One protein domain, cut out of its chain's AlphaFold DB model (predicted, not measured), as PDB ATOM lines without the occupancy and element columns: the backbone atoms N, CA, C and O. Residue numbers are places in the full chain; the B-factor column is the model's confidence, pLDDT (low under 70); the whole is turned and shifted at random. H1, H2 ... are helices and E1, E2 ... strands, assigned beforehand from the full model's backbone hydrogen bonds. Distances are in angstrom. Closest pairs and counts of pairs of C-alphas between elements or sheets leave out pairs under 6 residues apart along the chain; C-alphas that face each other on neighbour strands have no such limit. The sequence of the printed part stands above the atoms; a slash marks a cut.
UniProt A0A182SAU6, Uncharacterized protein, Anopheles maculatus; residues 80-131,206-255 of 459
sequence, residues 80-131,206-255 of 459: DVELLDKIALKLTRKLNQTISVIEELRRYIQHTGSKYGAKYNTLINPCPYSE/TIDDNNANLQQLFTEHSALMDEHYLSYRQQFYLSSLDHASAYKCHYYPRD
ATOM      1  N   ASP A  80     -60.040   7.100 -68.667       91.00
ATOM      2  CA  ASP A  80     -59.192   7.566 -67.564       91.00
ATOM      3  C   ASP A  80     -59.987   7.823 -66.279       91.00
ATOM      4  O   ASP A  80     -59.494   7.564 -65.181       91.00
ATOM      5  N   VAL A  81     -61.236   8.282 -66.407       93.00
ATOM      6  CA  VAL A  81     -62.115   8.563 -65.263       93.00
ATOM      7  C   VAL A  81     -62.513   7.263 -64.568       93.00
ATOM      8  O   VAL A  81     -62.363   7.136 -63.357       93.00
ATOM      9  N   GLU A  82     -62.937   6.254 -65.331       93.12
ATOM     10  CA  GLU A  82     -63.292   4.944 -64.771       93.12
ATOM     11  C   GLU A  82     -62.068   4.235 -64.167       93.12
ATOM     12  O   GLU A  82     -62.172   3.546 -63.147       93.12
ATOM     13  N   LEU A  83     -60.888   4.404 -64.772       91.94
ATOM     14  CA  LEU A  83     -59.640   3.899 -64.206       91.94
ATOM     15  C   LEU A  83     -59.309   4.595 -62.881       91.94
ATOM     16  O   LEU A  83     -58.968   3.913 -61.911       91.94
ATOM     17  N   LEU A  84     -59.433   5.923 -62.820       95.19
ATOM     18  CA  LEU A  84     -59.198   6.696 -61.603       95.19
ATOM     19  C   LEU A  84     -60.155   6.270 -60.484       95.19
ATOM     20  O   LEU A  84     -59.703   6.037 -59.364       95.19
ATOM     21  N   ASP A  85     -61.434   6.059 -60.795       95.75
ATOM     22  CA  ASP A  85     -62.428   5.564 -59.839       95.75
ATOM     23  C   ASP A  85     -62.081   4.158 -59.333       95.75
ATOM     24  O   ASP A  85     -62.126   3.888 -58.129       95.75
ATOM     25  N   LYS A  86     -61.654   3.252 -60.224       94.69
ATOM     26  CA  LYS A  86     -61.184   1.910 -59.837       94.69
ATOM     27  C   LYS A  86     -59.962   1.979 -58.922       94.69
ATOM     28  O   LYS A  86     -59.884   1.216 -57.954       94.69
ATOM     29  N   ILE A  87     -59.014   2.875 -59.202       95.19
ATOM     30  CA  ILE A  87     -57.820   3.082 -58.372       95.19
ATOM     31  C   ILE A  87     -58.217   3.651 -57.007       95.19
ATOM     32  O   ILE A  87     -57.802   3.098 -55.987       95.19
ATOM     33  N   ALA A  88     -59.053   4.689 -56.975       96.19
ATOM     34  CA  ALA A  88     -59.537   5.309 -55.747       96.19
ATOM     35  C   ALA A  88     -60.269   4.290 -54.864       96.19
ATOM     36  O   ALA A  88     -59.898   4.103 -53.706       96.19
ATOM     37  N   LEU A  89     -61.216   3.529 -55.424       95.94
ATOM     38  CA  LEU A  89     -61.935   2.469 -54.709       95.94
ATOM     39  C   LEU A  89     -60.993   1.392 -54.162       95.94
ATOM     40  O   LEU A  89     -61.166   0.925 -53.032       95.94
ATOM     41  N   LYS A  90     -59.979   0.991 -54.940       91.31
ATOM     42  CA  LYS A  90     -58.974   0.019 -54.498       91.31
ATOM     43  C   LYS A  90     -58.138   0.568 -53.340       91.31
ATOM     44  O   LYS A  90     -57.903  -0.168 -52.385       91.31
ATOM     45  N   LEU A  91     -57.716   1.832 -53.396       91.44
ATOM     46  CA  LEU A  91     -56.965   2.490 -52.323       91.44
ATOM     47  C   LEU A  91     -57.810   2.644 -51.057       91.44
ATOM     48  O   LEU A  91     -57.361   2.247 -49.985       91.44
ATOM     49  N   THR A  92     -59.047   3.127 -51.173       93.31
ATOM     50  CA  THR A  92     -59.975   3.258 -50.043       93.31
ATOM     51  C   THR A  92     -60.230   1.912 -49.372       93.31
ATOM     52  O   THR A  92     -60.149   1.814 -48.150       93.31
ATOM     53  N   ARG A  93     -60.476   0.850 -50.152       89.06
ATOM     54  CA  ARG A  93     -60.657  -0.502 -49.600       89.06
ATOM     55  C   ARG A  93     -59.424  -0.955 -48.822       89.06
ATOM     56  O   ARG A  93     -59.570  -1.441 -47.704       89.06
ATOM     57  N   LYS A  94     -58.231  -0.759 -49.391       86.38
ATOM     58  CA  LYS A  94     -56.964  -1.114 -48.740       86.38
ATOM     59  C   LYS A  94     -56.752  -0.342 -47.435       86.38
ATOM     60  O   LYS A  94     -56.465  -0.952 -46.414       86.38
ATOM     61  N   LEU A  95     -56.953   0.976 -47.444       88.31
ATOM     62  CA  LEU A  95     -56.806   1.810 -46.246       88.31
ATOM     63  C   LEU A  95     -57.801   1.418 -45.150       88.31
ATOM     64  O   LEU A  95     -57.407   1.274 -43.998       88.31
ATOM     65  N   ASN A  96     -59.065   1.170 -45.504       89.25
ATOM     66  CA  ASN A  96     -60.085   0.754 -44.539       89.25
ATOM     67  C   ASN A  96     -59.758  -0.603 -43.900       89.25
ATOM     68  O   ASN A  96     -59.945  -0.776 -42.697       89.25
ATOM     69  N   GLN A  97     -59.230  -1.550 -44.680       84.56
ATOM     70  CA  GLN A  97     -58.755  -2.834 -44.155       84.56
ATOM     71  C   GLN A  97     -57.589  -2.642 -43.175       84.56
ATOM     72  O   GLN A  97     -57.604  -3.221 -42.092       84.56
ATOM     73  N   THR A  98     -56.619  -1.783 -43.504       84.56
ATOM     74  CA  THR A  98     -55.505  -1.449 -42.602       84.56
ATOM     75  C   THR A  98     -55.971  -0.789 -41.311       84.56
ATOM     76  O   THR A  98     -55.543  -1.188 -40.230       84.56
ATOM     77  N   ILE A  99     -56.892   0.172 -41.398       87.88
ATOM     78  CA  ILE A  99     -57.470   0.838 -40.224       87.88
ATOM     79  C   ILE A  99     -58.184  -0.176 -39.325       87.88
ATOM     80  O   ILE A  99     -58.014  -0.128 -38.110       87.88
ATOM     81  N   SER A 100     -58.934  -1.122 -39.902       86.94
ATOM     82  CA  SER A 100     -59.633  -2.157 -39.130       86.94
ATOM     83  C   SER A 100     -58.675  -2.995 -38.278       86.94
ATOM     84  O   SER A 100     -58.954  -3.220 -37.100       86.94
ATOM     85  N   VAL A 101     -57.536  -3.408 -38.847       83.25
ATOM     86  CA  VAL A 101     -56.508  -4.179 -38.126       83.25
ATOM     87  C   VAL A 101     -55.877  -3.353 -37.007       83.25
ATOM     88  O   VAL A 101     -55.741  -3.834 -35.884       83.25
ATOM     89  N   ILE A 102     -55.525  -2.094 -37.289       87.00
ATOM     90  CA  ILE A 102     -54.943  -1.189 -36.286       87.00
ATOM     91  C   ILE A 102     -55.919  -0.978 -35.121       87.00
ATOM     92  O   ILE A 102     -55.514  -1.032 -33.961       87.00
ATOM     93  N   GLU A 103     -57.205  -0.775 -35.406       89.94
ATOM     94  CA  GLU A 103     -58.230  -0.569 -34.380       89.94
ATOM     95  C   GLU A 103     -58.504  -1.825 -33.545       89.94
ATOM     96  O   GLU A 103     -58.797  -1.723 -32.353       89.94
ATOM     97  N   GLU A 104     -58.399  -3.017 -34.129       88.31
ATOM     98  CA  GLU A 104     -58.501  -4.272 -33.384       88.31
ATOM     99  C   GLU A 104     -57.326  -4.465 -32.419       88.31
ATOM    100  O   GLU A 104     -57.542  -4.692 -31.226       88.31
ATOM    101  N   LEU A 105     -56.092  -4.271 -32.898       88.44
ATOM    102  CA  LEU A 105     -54.889  -4.332 -32.062       88.44
ATOM    103  C   LEU A 105     -54.932  -3.282 -30.947       88.44
ATOM    104  O   LEU A 105     -54.652  -3.582 -29.786       88.44
ATOM    105  N   ARG A 106     -55.352  -2.055 -31.272       90.94
ATOM    106  CA  ARG A 106     -55.557  -0.986 -30.291       90.94
ATOM    107  C   ARG A 106     -56.547  -1.408 -29.207       90.94
ATOM    108  O   ARG A 106     -56.251  -1.227 -28.027       90.94
ATOM    109  N   ARG A 107     -57.701  -1.971 -29.583       91.62
ATOM    110  CA  ARG A 107     -58.717  -2.455 -28.633       91.62
ATOM    111  C   ARG A 107     -58.165  -3.548 -27.722       91.62
ATOM    112  O   ARG A 107     -58.394  -3.480 -26.515       91.62
ATOM    113  N   TYR A 108     -57.412  -4.503 -28.270       89.81
ATOM    114  CA  TYR A 108     -56.745  -5.543 -27.484       89.81
ATOM    115  C   TYR A 108     -55.792  -4.936 -26.446       89.81
ATOM    116  O   TYR A 108     -55.964  -5.178 -25.252       89.81
ATOM    117  N   ILE A 109     -54.865  -4.074 -26.880       90.19
ATOM    118  CA  ILE A 109     -53.857  -3.440 -26.013       90.19
ATOM    119  C   ILE A 109     -54.516  -2.582 -24.923       90.19
ATOM    120  O   ILE A 109     -54.099  -2.596 -23.765       90.19
ATOM    121  N   GLN A 110     -55.568  -1.833 -25.263       90.50
ATOM    122  CA  GLN A 110     -56.303  -1.021 -24.293       90.50
ATOM    123  C   GLN A 110     -57.049  -1.883 -23.268       90.50
ATOM    124  O   GLN A 110     -57.059  -1.551 -22.078       90.50
ATOM    125  N   HIS A 111     -57.654  -2.990 -23.714       90.38
ATOM    126  CA  HIS A 111     -58.351  -3.929 -22.841       90.38
ATOM    127  C   HIS A 111     -57.386  -4.606 -21.868       90.38
ATOM    128  O   HIS A 111     -57.638  -4.611 -20.662       90.38
ATOM    129  N   THR A 112     -56.266  -5.136 -22.361       86.94
ATOM    130  CA  THR A 112     -55.265  -5.803 -21.523       86.94
ATOM    131  C   THR A 112     -54.571  -4.827 -20.577       86.94
ATOM    132  O   THR A 112     -54.414  -5.129 -19.392       86.94
ATOM    133  N   GLY A 113     -54.239  -3.626 -21.057       84.62
ATOM    134  CA  GLY A 113     -53.667  -2.555 -20.244       84.62
ATOM    135  C   GLY A 113     -54.591  -2.128 -19.101       84.62
ATOM    136  O   GLY A 113     -54.162  -2.048 -17.954       84.62
ATOM    137  N   SER A 114     -55.881  -1.921 -19.382       86.06
ATOM    138  CA  SER A 114     -56.847  -1.449 -18.376       86.06
ATOM    139  C   SER A 114     -57.285  -2.542 -17.394       86.06
ATOM    140  O   SER A 114     -57.498  -2.255 -16.216       86.06
ATOM    141  N   LYS A 115     -57.427  -3.792 -17.855       83.50
ATOM    142  CA  LYS A 115     -57.914  -4.916 -17.039       83.50
ATOM    143  C   LYS A 115     -56.815  -5.582 -16.214       83.50
ATOM    144  O   LYS A 115     -57.067  -5.958 -15.073       83.50
ATOM    145  N   TYR A 116     -55.619  -5.729 -16.782       82.44
ATOM    146  CA  TYR A 116     -54.512  -6.473 -16.170       82.44
ATOM    147  C   TYR A 116     -53.310  -5.591 -15.813       82.44
ATOM    148  O   TYR A 116     -52.343  -6.090 -15.246       82.44
ATOM    149  N   GLY A 117     -53.343  -4.290 -16.128       82.06
ATOM    150  CA  GLY A 117     -52.190  -3.410 -15.924       82.06
ATOM    151  C   GLY A 117     -51.005  -3.770 -16.823       82.06
ATOM    152  O   GLY A 117     -49.862  -3.488 -16.459       82.06
ATOM    153  N   ALA A 118     -51.266  -4.429 -17.959       83.12
ATOM    154  CA  ALA A 118     -50.229  -4.888 -18.871       83.12
ATOM    155  C   ALA A 118     -49.421  -3.704 -19.417       83.12
ATOM    156  O   ALA A 118     -49.971  -2.673 -19.813       83.12
ATOM    157  N   LYS A 119     -48.099  -3.874 -19.436       86.56
ATOM    158  CA  LYS A 119     -47.143  -2.935 -20.022       86.56
ATOM    159  C   LYS A 119     -46.353  -3.656 -21.099       86.56
ATOM    160  O   LYS A 119     -46.030  -4.832 -20.938       86.56
ATOM    161  N   TYR A 120     -46.034  -2.921 -22.151       87.44
ATOM    162  CA  TYR A 120     -45.384  -3.434 -23.345       87.44
ATOM    163  C   TYR A 120     -44.195  -2.539 -23.697       87.44
ATOM    164  O   TYR A 120     -44.239  -1.329 -23.461       87.44
ATOM    165  N   ASN A 121     -43.154  -3.132 -24.270       87.62
ATOM    166  CA  ASN A 121     -42.065  -2.406 -24.918       87.62
ATOM    167  C   ASN A 121     -42.428  -2.137 -26.378       87.62
ATOM    168  O   ASN A 121     -43.435  -2.629 -26.879       87.62
ATOM    169  N   THR A 122     -41.615  -1.350 -27.063       87.81
ATOM    170  CA  THR A 122     -41.702  -1.154 -28.501       87.81
ATOM    171  C   THR A 122     -41.461  -2.480 -29.219       87.81
ATOM    172  O   THR A 122     -40.441  -3.138 -29.010       87.81
ATOM    173  N   LEU A 123     -42.405  -2.867 -30.078       88.44
ATOM    174  CA  LEU A 123     -42.374  -4.103 -30.855       88.44
ATOM    175  C   LEU A 123     -42.439  -3.790 -32.343       88.44
ATOM    176  O   LEU A 123     -43.190  -2.914 -32.781       88.44
ATOM    177  N   ILE A 124     -41.663  -4.539 -33.120       87.19
ATOM    178  CA  ILE A 124     -41.616  -4.435 -34.574       87.19
ATOM    179  C   ILE A 124     -41.790  -5.835 -35.157       87.19
ATOM    180  O   ILE A 124     -41.089  -6.763 -34.759       87.19
ATOM    181  N   ASN A 125     -42.705  -5.985 -36.112       85.00
ATOM    182  CA  ASN A 125     -42.953  -7.259 -36.776       85.00
ATOM    183  C   ASN A 125     -42.988  -7.110 -38.307       85.00
ATOM    184  O   ASN A 125     -43.831  -6.363 -38.803       85.00
ATOM    185  N   PRO A 126     -42.123  -7.806 -39.065       81.19
ATOM    186  CA  PRO A 126     -40.982  -8.598 -38.589       81.19
ATOM    187  C   PRO A 126     -39.858  -7.712 -38.012       81.19
ATOM    188  O   PRO A 126     -39.659  -6.579 -38.469       81.19
ATOM    189  N   CYS A 127     -39.110  -8.214 -37.016       76.69
ATOM    190  CA  CYS A 127     -37.877  -7.565 -36.548       76.69
ATOM    191  C   CYS A 127     -36.797  -7.708 -37.643       76.69
ATOM    192  O   CYS A 127     -36.459  -8.833 -38.008       76.69
ATOM    193  N   PRO A 128     -36.202  -6.610 -38.139       70.50
ATOM    194  CA  PRO A 128     -35.263  -6.665 -39.262       70.50
ATOM    195  C   PRO A 128     -33.893  -7.285 -38.929       70.50
ATOM    196  O   PRO A 128     -33.220  -7.744 -39.845       70.50
ATOM    197  N   TYR A 129     -33.476  -7.314 -37.654       65.56
ATOM    198  CA  TYR A 129     -32.129  -7.751 -37.237       65.56
ATOM    199  C   TYR A 129     -32.126  -8.857 -36.170       65.56
ATOM    200  O   TYR A 129     -31.170  -8.986 -35.414       65.56
ATOM    201  N   SER A 130     -33.171  -9.690 -36.110       56.66
ATOM    202  CA  SER A 130     -33.280 -10.758 -35.096       56.66
ATOM    203  C   SER A 130     -32.149 -11.807 -35.137       56.66
ATOM    204  O   SER A 130     -32.019 -12.569 -34.183       56.66
ATOM    205  N   GLU A 131     -31.357 -11.880 -36.216       48.34
ATOM    206  CA  GLU A 131     -30.392 -12.968 -36.465       48.34
ATOM    207  C   GLU A 131     -28.919 -12.524 -36.559       48.34
ATOM    208  O   GLU A 131     -28.031 -13.369 -36.668       48.34
ATOM    209  N   THR A 206     -42.618 -10.052 -16.366       80.56
ATOM    210  CA  THR A 206     -44.032  -9.832 -16.720       80.56
ATOM    211  C   THR A 206     -44.168  -8.989 -17.988       80.56
ATOM    212  O   THR A 206     -45.091  -9.191 -18.775       80.56
ATOM    213  N   ILE A 207     -43.261  -8.031 -18.199       81.69
ATOM    214  CA  ILE A 207     -43.227  -7.222 -19.425       81.69
ATOM    215  C   ILE A 207     -42.840  -8.100 -20.616       81.69
ATOM    216  O   ILE A 207     -43.432  -7.978 -21.687       81.69
ATOM    217  N   ASP A 208     -41.891  -9.009 -20.432       81.88
ATOM    218  CA  ASP A 208     -41.434  -9.920 -21.477       81.88
ATOM    219  C   ASP A 208     -42.503 -10.927 -21.889       81.88
ATOM    220  O   ASP A 208     -42.751 -11.080 -23.087       81.88
ATOM    221  N   ASP A 209     -43.220 -11.506 -20.927       85.38
ATOM    222  CA  ASP A 209     -44.349 -12.398 -21.197       85.38
ATOM    223  C   ASP A 209     -45.475 -11.655 -21.946       85.38
ATOM    224  O   ASP A 209     -46.036 -12.154 -22.925       85.38
ATOM    225  N   ASN A 210     -45.779 -10.414 -21.543       87.50
ATOM    226  CA  ASN A 210     -46.746  -9.560 -22.240       87.50
ATOM    227  C   ASN A 210     -46.309  -9.252 -23.681       87.50
ATOM    228  O   ASN A 210     -47.127  -9.317 -24.601       87.50
ATOM    229  N   ASN A 211     -45.031  -8.927 -23.882       87.50
ATOM    230  CA  ASN A 211     -44.463  -8.665 -25.201       87.50
ATOM    231  C   ASN A 211     -44.531  -9.905 -26.099       87.50
ATOM    232  O   ASN A 211     -44.893  -9.775 -27.264       87.50
ATOM    233  N   ALA A 212     -44.237 -11.096 -25.566       87.00
ATOM    234  CA  ALA A 212     -44.330 -12.352 -26.307       87.00
ATOM    235  C   ALA A 212     -45.768 -12.629 -26.777       87.00
ATOM    236  O   ALA A 212     -45.983 -12.927 -27.951       87.00
ATOM    237  N   ASN A 213     -46.757 -12.433 -25.900       88.50
ATOM    238  CA  ASN A 213     -48.173 -12.575 -26.252       88.50
ATOM    239  C   ASN A 213     -48.602 -11.584 -27.347       88.50
ATOM    240  O   ASN A 213     -49.305 -11.953 -28.288       88.50
ATOM    241  N   LEU A 214     -48.163 -10.322 -27.256       88.56
ATOM    242  CA  LEU A 214     -48.468  -9.311 -28.271       88.56
ATOM    243  C   LEU A 214     -47.768  -9.612 -29.609       88.56
ATOM    244  O   LEU A 214     -48.366  -9.442 -30.668       88.56
ATOM    245  N   GLN A 215     -46.533 -10.116 -29.574       88.00
ATOM    246  CA  GLN A 215     -45.793 -10.531 -30.767       88.00
ATOM    247  C   GLN A 215     -46.443 -11.740 -31.461       88.00
ATOM    248  O   GLN A 215     -46.497 -11.800 -32.692       88.00
ATOM    249  N   GLN A 216     -46.970 -12.692 -30.688       87.75
ATOM    250  CA  GLN A 216     -47.744 -13.805 -31.231       87.75
ATOM    251  C   GLN A 216     -48.992 -13.288 -31.959       87.75
ATOM    252  O   GLN A 216     -49.217 -13.656 -33.110       87.75
ATOM    253  N   LEU A 217     -49.733 -12.360 -31.346       87.00
ATOM    254  CA  LEU A 217     -50.905 -11.743 -31.970       87.00
ATOM    255  C   LEU A 217     -50.549 -11.022 -33.282       87.00
ATOM    256  O   LEU A 217     -51.271 -11.141 -34.270       87.00
ATOM    257  N   PHE A 218     -49.414 -10.314 -33.325       87.81
ATOM    258  CA  PHE A 218     -48.910  -9.698 -34.558       87.81
ATOM    259  C   PHE A 218     -48.647 -10.730 -35.655       87.81
ATOM    260  O   PHE A 218     -48.948 -10.479 -36.823       87.81
ATOM    261  N   THR A 219     -48.109 -11.890 -35.290       84.94
ATOM    262  CA  THR A 219     -47.811 -12.978 -36.230       84.94
ATOM    263  C   THR A 219     -49.094 -13.603 -36.776       84.94
ATOM    264  O   THR A 219     -49.237 -13.740 -37.989       84.94
ATOM    265  N   GLU A 220     -50.064 -13.898 -35.906       84.25
ATOM    266  CA  GLU A 220     -51.378 -14.440 -36.283       84.25
ATOM    267  C   GLU A 220     -52.146 -13.478 -37.201       84.25
ATOM    268  O   GLU A 220     -52.648 -13.877 -38.254       84.25
ATOM    269  N   HIS A 221     -52.172 -12.186 -36.855       80.94
ATOM    270  CA  HIS A 221     -52.785 -11.154 -37.691       80.94
ATOM    271  C   HIS A 221     -52.073 -11.007 -39.035       80.94
ATOM    272  O   HIS A 221     -52.731 -10.843 -40.060       80.94
ATOM    273  N   SER A 222     -50.740 -11.051 -39.053       80.00
ATOM    274  CA  SER A 222     -49.980 -10.943 -40.301       80.00
ATOM    275  C   SER A 222     -50.292 -12.115 -41.235       80.00
ATOM    276  O   SER A 222     -50.591 -11.881 -42.403       80.00
ATOM    277  N   ALA A 223     -50.346 -13.344 -40.709       80.50
ATOM    278  CA  ALA A 223     -50.693 -14.536 -41.483       80.50
ATOM    279  C   ALA A 223     -52.111 -14.462 -42.081       80.50
ATOM    280  O   ALA A 223     -52.292 -14.698 -43.275       80.50
ATOM    281  N   LEU A 224     -53.108 -14.059 -41.282       77.62
ATOM    282  CA  LEU A 224     -54.486 -13.863 -41.754       77.62
ATOM    283  C   LEU A 224     -54.578 -12.826 -42.880       77.62
ATOM    284  O   LEU A 224     -55.358 -12.986 -43.823       77.62
ATOM    285  N   MET A 225     -53.798 -11.749 -42.778       73.12
ATOM    286  CA  MET A 225     -53.850 -10.639 -43.724       73.12
ATOM    287  C   MET A 225     -53.107 -10.907 -45.031       73.12
ATOM    288  O   MET A 225     -53.596 -10.478 -46.084       73.12
ATOM    289  N   ASP A 226     -51.982 -11.622 -44.971       74.75
ATOM    290  CA  ASP A 226     -51.232 -12.055 -46.153       74.75
ATOM    291  C   ASP A 226     -52.063 -13.009 -47.022       74.75
ATOM    292  O   ASP A 226     -52.006 -12.934 -48.249       74.75
ATOM    293  N   GLU A 227     -52.887 -13.856 -46.403       69.69
ATOM    294  CA  GLU A 227     -53.742 -14.806 -47.117       69.69
ATOM    295  C   GLU A 227     -54.944 -14.128 -47.809       69.69
ATOM    296  O   GLU A 227     -55.347 -14.542 -48.896       69.69
ATOM    297  N   HIS A 228     -55.507 -13.063 -47.223       63.50
ATOM    298  CA  HIS A 228     -56.840 -12.587 -47.615       63.50
ATOM    299  C   HIS A 228     -56.919 -11.148 -48.155       63.50
ATOM    300  O   HIS A 228     -57.905 -10.814 -48.819       63.50
ATOM    301  N   TYR A 229     -55.950 -10.264 -47.882       62.66
ATOM    302  CA  TYR A 229     -56.210  -8.823 -48.025       62.66
ATOM    303  C   TYR A 229     -55.042  -7.997 -48.577       62.66
ATOM    304  O   TYR A 229     -55.202  -7.288 -49.577       62.66
ATOM    305  N   LEU A 230     -53.888  -8.021 -47.909       63.47
ATOM    306  CA  LEU A 230     -52.838  -7.012 -48.044       63.47
ATOM    307  C   LEU A 230     -51.503  -7.579 -47.560       63.47
ATOM    308  O   LEU A 230     -51.403  -7.969 -46.405       63.47
ATOM    309  N   SER A 231     -50.462  -7.502 -48.393       66.31
ATOM    310  CA  SER A 231     -49.088  -7.672 -47.909       66.31
ATOM    311  C   SER A 231     -48.692  -6.428 -47.113       66.31
ATOM    312  O   SER A 231     -48.530  -5.336 -47.677       66.31
ATOM    313  N   TYR A 232     -48.586  -6.572 -45.794       68.06
ATOM    314  CA  TYR A 232     -48.007  -5.549 -44.930       68.06
ATOM    315  C   TYR A 232     -46.489  -5.677 -44.945       68.06
ATOM    316  O   TYR A 232     -45.950  -6.770 -44.831       68.06
ATOM    317  N   ARG A 233     -45.779  -4.549 -45.057       72.06
ATOM    318  CA  ARG A 233     -44.314  -4.567 -44.949       72.06
ATOM    319  C   ARG A 233     -43.854  -4.765 -43.508       72.06
ATOM    320  O   ARG A 233     -42.914  -5.513 -43.276       72.06
ATOM    321  N   GLN A 234     -44.467  -4.043 -42.569       81.25
ATOM    322  CA  GLN A 234     -44.054  -4.040 -41.170       81.25
ATOM    323  C   GLN A 234     -45.158  -3.470 -40.270       81.25
ATOM    324  O   GLN A 234     -45.839  -2.515 -40.650       81.25
ATOM    325  N   GLN A 235     -45.317  -4.042 -39.082       85.56
ATOM    326  CA  GLN A 235     -46.192  -3.582 -38.008       85.56
ATOM    327  C   GLN A 235     -45.342  -3.041 -36.858       85.56
ATOM    328  O   GLN A 235     -44.300  -3.609 -36.527       85.56
ATOM    329  N   PHE A 236     -45.801  -1.951 -36.246       87.69
ATOM    330  CA  PHE A 236     -45.111  -1.294 -35.142       87.69
ATOM    331  C   PHE A 236     -46.081  -1.079 -33.987       87.69
ATOM    332  O   PHE A 236     -47.157  -0.511 -34.171       87.69
ATOM    333  N   TYR A 237     -45.658  -1.456 -32.789       90.25
ATOM    334  CA  TYR A 237     -46.186  -0.898 -31.557       90.25
ATOM    335  C   TYR A 237     -45.082  -0.078 -30.912       90.25
ATOM    336  O   TYR A 237     -44.008  -0.597 -30.635       90.25
ATOM    337  N   LEU A 238     -45.334   1.212 -30.717       89.75
ATOM    338  CA  LEU A 238     -44.363   2.150 -30.167       89.75
ATOM    339  C   LEU A 238     -44.770   2.474 -28.735       89.75
ATOM    340  O   LEU A 238     -45.858   3.007 -28.504       89.75
ATOM    341  N   SER A 239     -43.912   2.130 -27.780       87.12
ATOM    342  CA  SER A 239     -44.211   2.285 -26.361       87.12
ATOM    343  C   SER A 239     -43.606   3.558 -25.792       87.12
ATOM    344  O   SER A 239     -42.482   3.938 -26.104       87.12
ATOM    345  N   SER A 240     -44.325   4.201 -24.875       83.62
ATOM    346  CA  SER A 240     -43.745   5.264 -24.054       83.62
ATOM    347  C   SER A 240     -42.770   4.725 -23.002       83.62
ATOM    348  O   SER A 240     -41.980   5.502 -22.475       83.62
ATOM    349  N   LEU A 241     -42.836   3.425 -22.673       84.00
ATOM    350  CA  LEU A 241     -42.030   2.794 -21.622       84.00
ATOM    351  C   LEU A 241     -40.537   2.780 -21.963       84.00
ATOM    352  O   LEU A 241     -39.710   3.026 -21.094       84.00
ATOM    353  N   ASP A 242     -40.214   2.536 -23.230       79.00
ATOM    354  CA  ASP A 242     -38.854   2.531 -23.774       79.00
ATOM    355  C   ASP A 242     -38.633   3.670 -24.782       79.00
ATOM    356  O   ASP A 242     -37.709   3.638 -25.597       79.00
ATOM    357  N   HIS A 243     -39.480   4.701 -24.725       79.31
ATOM    358  CA  HIS A 243     -39.373   5.902 -25.554       79.31
ATOM    359  C   HIS A 243     -39.363   5.616 -27.066       79.31
ATOM    360  O   HIS A 243     -38.595   6.229 -27.809       79.31
ATOM    361  N   ALA A 244     -40.215   4.693 -27.520       84.19
ATOM    362  CA  ALA A 244     -40.326   4.263 -28.913       84.19
ATOM    363  C   ALA A 244     -39.009   3.695 -29.479       84.19
ATOM    364  O   ALA A 244     -38.706   3.872 -30.663       84.19
ATOM    365  N   SER A 245     -38.211   3.040 -28.633       80.00
ATOM    366  CA  SER A 245     -36.890   2.522 -28.994       80.00
ATOM    367  C   SER A 245     -36.932   1.004 -29.139       80.00
ATOM    368  O   SER A 245     -37.207   0.281 -28.189       80.00
ATOM    369  N   ALA A 246     -36.620   0.492 -30.328       79.19
ATOM    370  CA  ALA A 246     -36.694  -0.937 -30.629       79.19
ATOM    371  C   ALA A 246     -35.410  -1.694 -30.239       79.19
ATOM    372  O   ALA A 246     -34.818  -2.389 -31.069       79.19
ATOM    373  N   TYR A 247     -34.996  -1.570 -28.970       71.06
ATOM    374  CA  TYR A 247     -33.758  -2.168 -28.447       71.06
ATOM    375  C   TYR A 247     -33.684  -3.675 -28.721       71.06
ATOM    376  O   TYR A 247     -32.675  -4.182 -29.202       71.06
ATOM    377  N   LYS A 248     -34.794  -4.390 -28.499       71.56
ATOM    378  CA  LYS A 248     -34.868  -5.849 -28.667       71.56
ATOM    379  C   LYS A 248     -34.755  -6.329 -30.114       71.56
ATOM    380  O   LYS A 248     -34.377  -7.471 -30.333       71.56
ATOM    381  N   CYS A 249     -35.071  -5.481 -31.094       71.88
ATOM    382  CA  CYS A 249     -34.876  -5.812 -32.508       71.88
ATOM    383  C   CYS A 249     -33.517  -5.307 -33.037       71.88
ATOM    384  O   CYS A 249     -33.347  -5.295 -34.255       71.88
ATOM    385  N   HIS A 250     -32.611  -4.808 -32.177       71.75
ATOM    386  CA  HIS A 250     -31.364  -4.120 -32.561       71.75
ATOM    387  C   HIS A 250     -31.571  -3.071 -33.664       71.75
ATOM    388  O   HIS A 250     -30.741  -2.865 -34.548       71.75
ATOM    389  N   TYR A 251     -32.733  -2.419 -33.642       73.12
ATOM    390  CA  TYR A 251     -33.151  -1.527 -34.705       73.12
ATOM    391  C   TYR A 251     -33.047  -0.081 -34.230       73.12
ATOM    392  O   TYR A 251     -33.948   0.447 -33.573       73.12
ATOM    393  N   TYR A 252     -31.929   0.553 -34.591       69.12
ATOM    394  CA  TYR A 252     -31.573   1.919 -34.202       69.12
ATOM    395  C   TYR A 252     -31.526   2.839 -35.425       69.12
ATOM    396  O   TYR A 252     -30.451   3.120 -35.963       69.12
ATOM    397  N   PRO A 253     -32.688   3.303 -35.917       68.00
ATOM    398  CA  PRO A 253     -32.720   4.295 -36.978       68.00
ATOM    399  C   PRO A 253     -31.992   5.563 -36.511       68.00
ATOM    400  O   PRO A 253     -32.457   6.244 -35.597       68.00
ATOM    401  N   ARG A 254     -30.842   5.871 -37.135       62.25
ATOM    402  CA  ARG A 254     -30.001   7.043 -36.804       62.25
ATOM    403  C   ARG A 254     -30.750   8.372 -36.938       62.25
ATOM    404  O   ARG A 254     -30.388   9.353 -36.303       62.25
ATOM    405  N   ASP A 255     -31.798   8.384 -37.751       65.62
ATOM    406  CA  ASP A 255     -32.695   9.505 -38.023       65.62
ATOM    407  C   ASP A 255     -33.818   9.663 -36.980       65.62
ATOM    408  O   ASP A 255     -34.644  10.563 -37.094       65.62
TER     409      ASP A 255
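Overview. This is residues 80 to 131 and 206 to 255 of the 459 residues of an uncharacterized protein of Anopheles maculatus (UniProt A0A182SAU6). A tiny ribbon of two antiparallel strands, E1 and E2, has the long helix H2 packed alongside it, E1 having more close C-alphas to H2 than E2 has, while the still longer helix H1 passes near E2 and runs the opposite way to H2 at a shallow tilt of 25 degrees to it. Residues 80 to 92 of H1 stick out free and make much of the length, and the unnamed residues 238 to 255 trail away after E2. The printed part has 102 residues, with two named helices and two named strands in the order H1, E1, H2, E2, and is mostly helix. It is loose, with a radius of gyration of the C-alphas of 16.4 A, and spans 54 by 35 by 24 A.

Along the chain. Find E1 at residues 123 to 125, 6.7 A long, and E2 at residues 235 to 237, 7.0 A long, ending at C-alpha 237 (-46.186, -0.898, -31.557). H2, residues 206 to 228, runs 33.6 A. Start at C-alpha 80 (-59.192, 7.566, -67.564) to follow H1, residues 80 to 116, over 53.5 A.

Arrangement. Look first at E1 and E2, antiparallel at 173 degrees: N 123 and O 237 are 2.8 A apart, and N 125 and O 235 are 2.9 A apart, both within hydrogen-bond range. From E1 move to H2, where the closest C-alphas, of Asn 125 and Phe 218, are 6.8 A apart. H1 and E2 are near each other, with 6 pairs of C-alphas within 10 A. H1 and H2 are close but not clearly touching, opposite ways at a shallow tilt of 25 degrees; their closest C-alphas, of Val 101 and His 221, are 7.9 A apart. In H1 and H2 every O i to N i+4 pair is within hydrogen-bond range.

Size, cuts and confidence. The farthest C-alphas, of Asp 80 and Thr 206, are 55.8 A apart. Residues 132 to 205 are not printed, a gap of 24.2 A between C-alphas 131 and 206; the links H1 to E1 and H2 to E2 are short. Look for pLDDT under 70 at residues 129 to 131, 227 to 232 and 252 to 255.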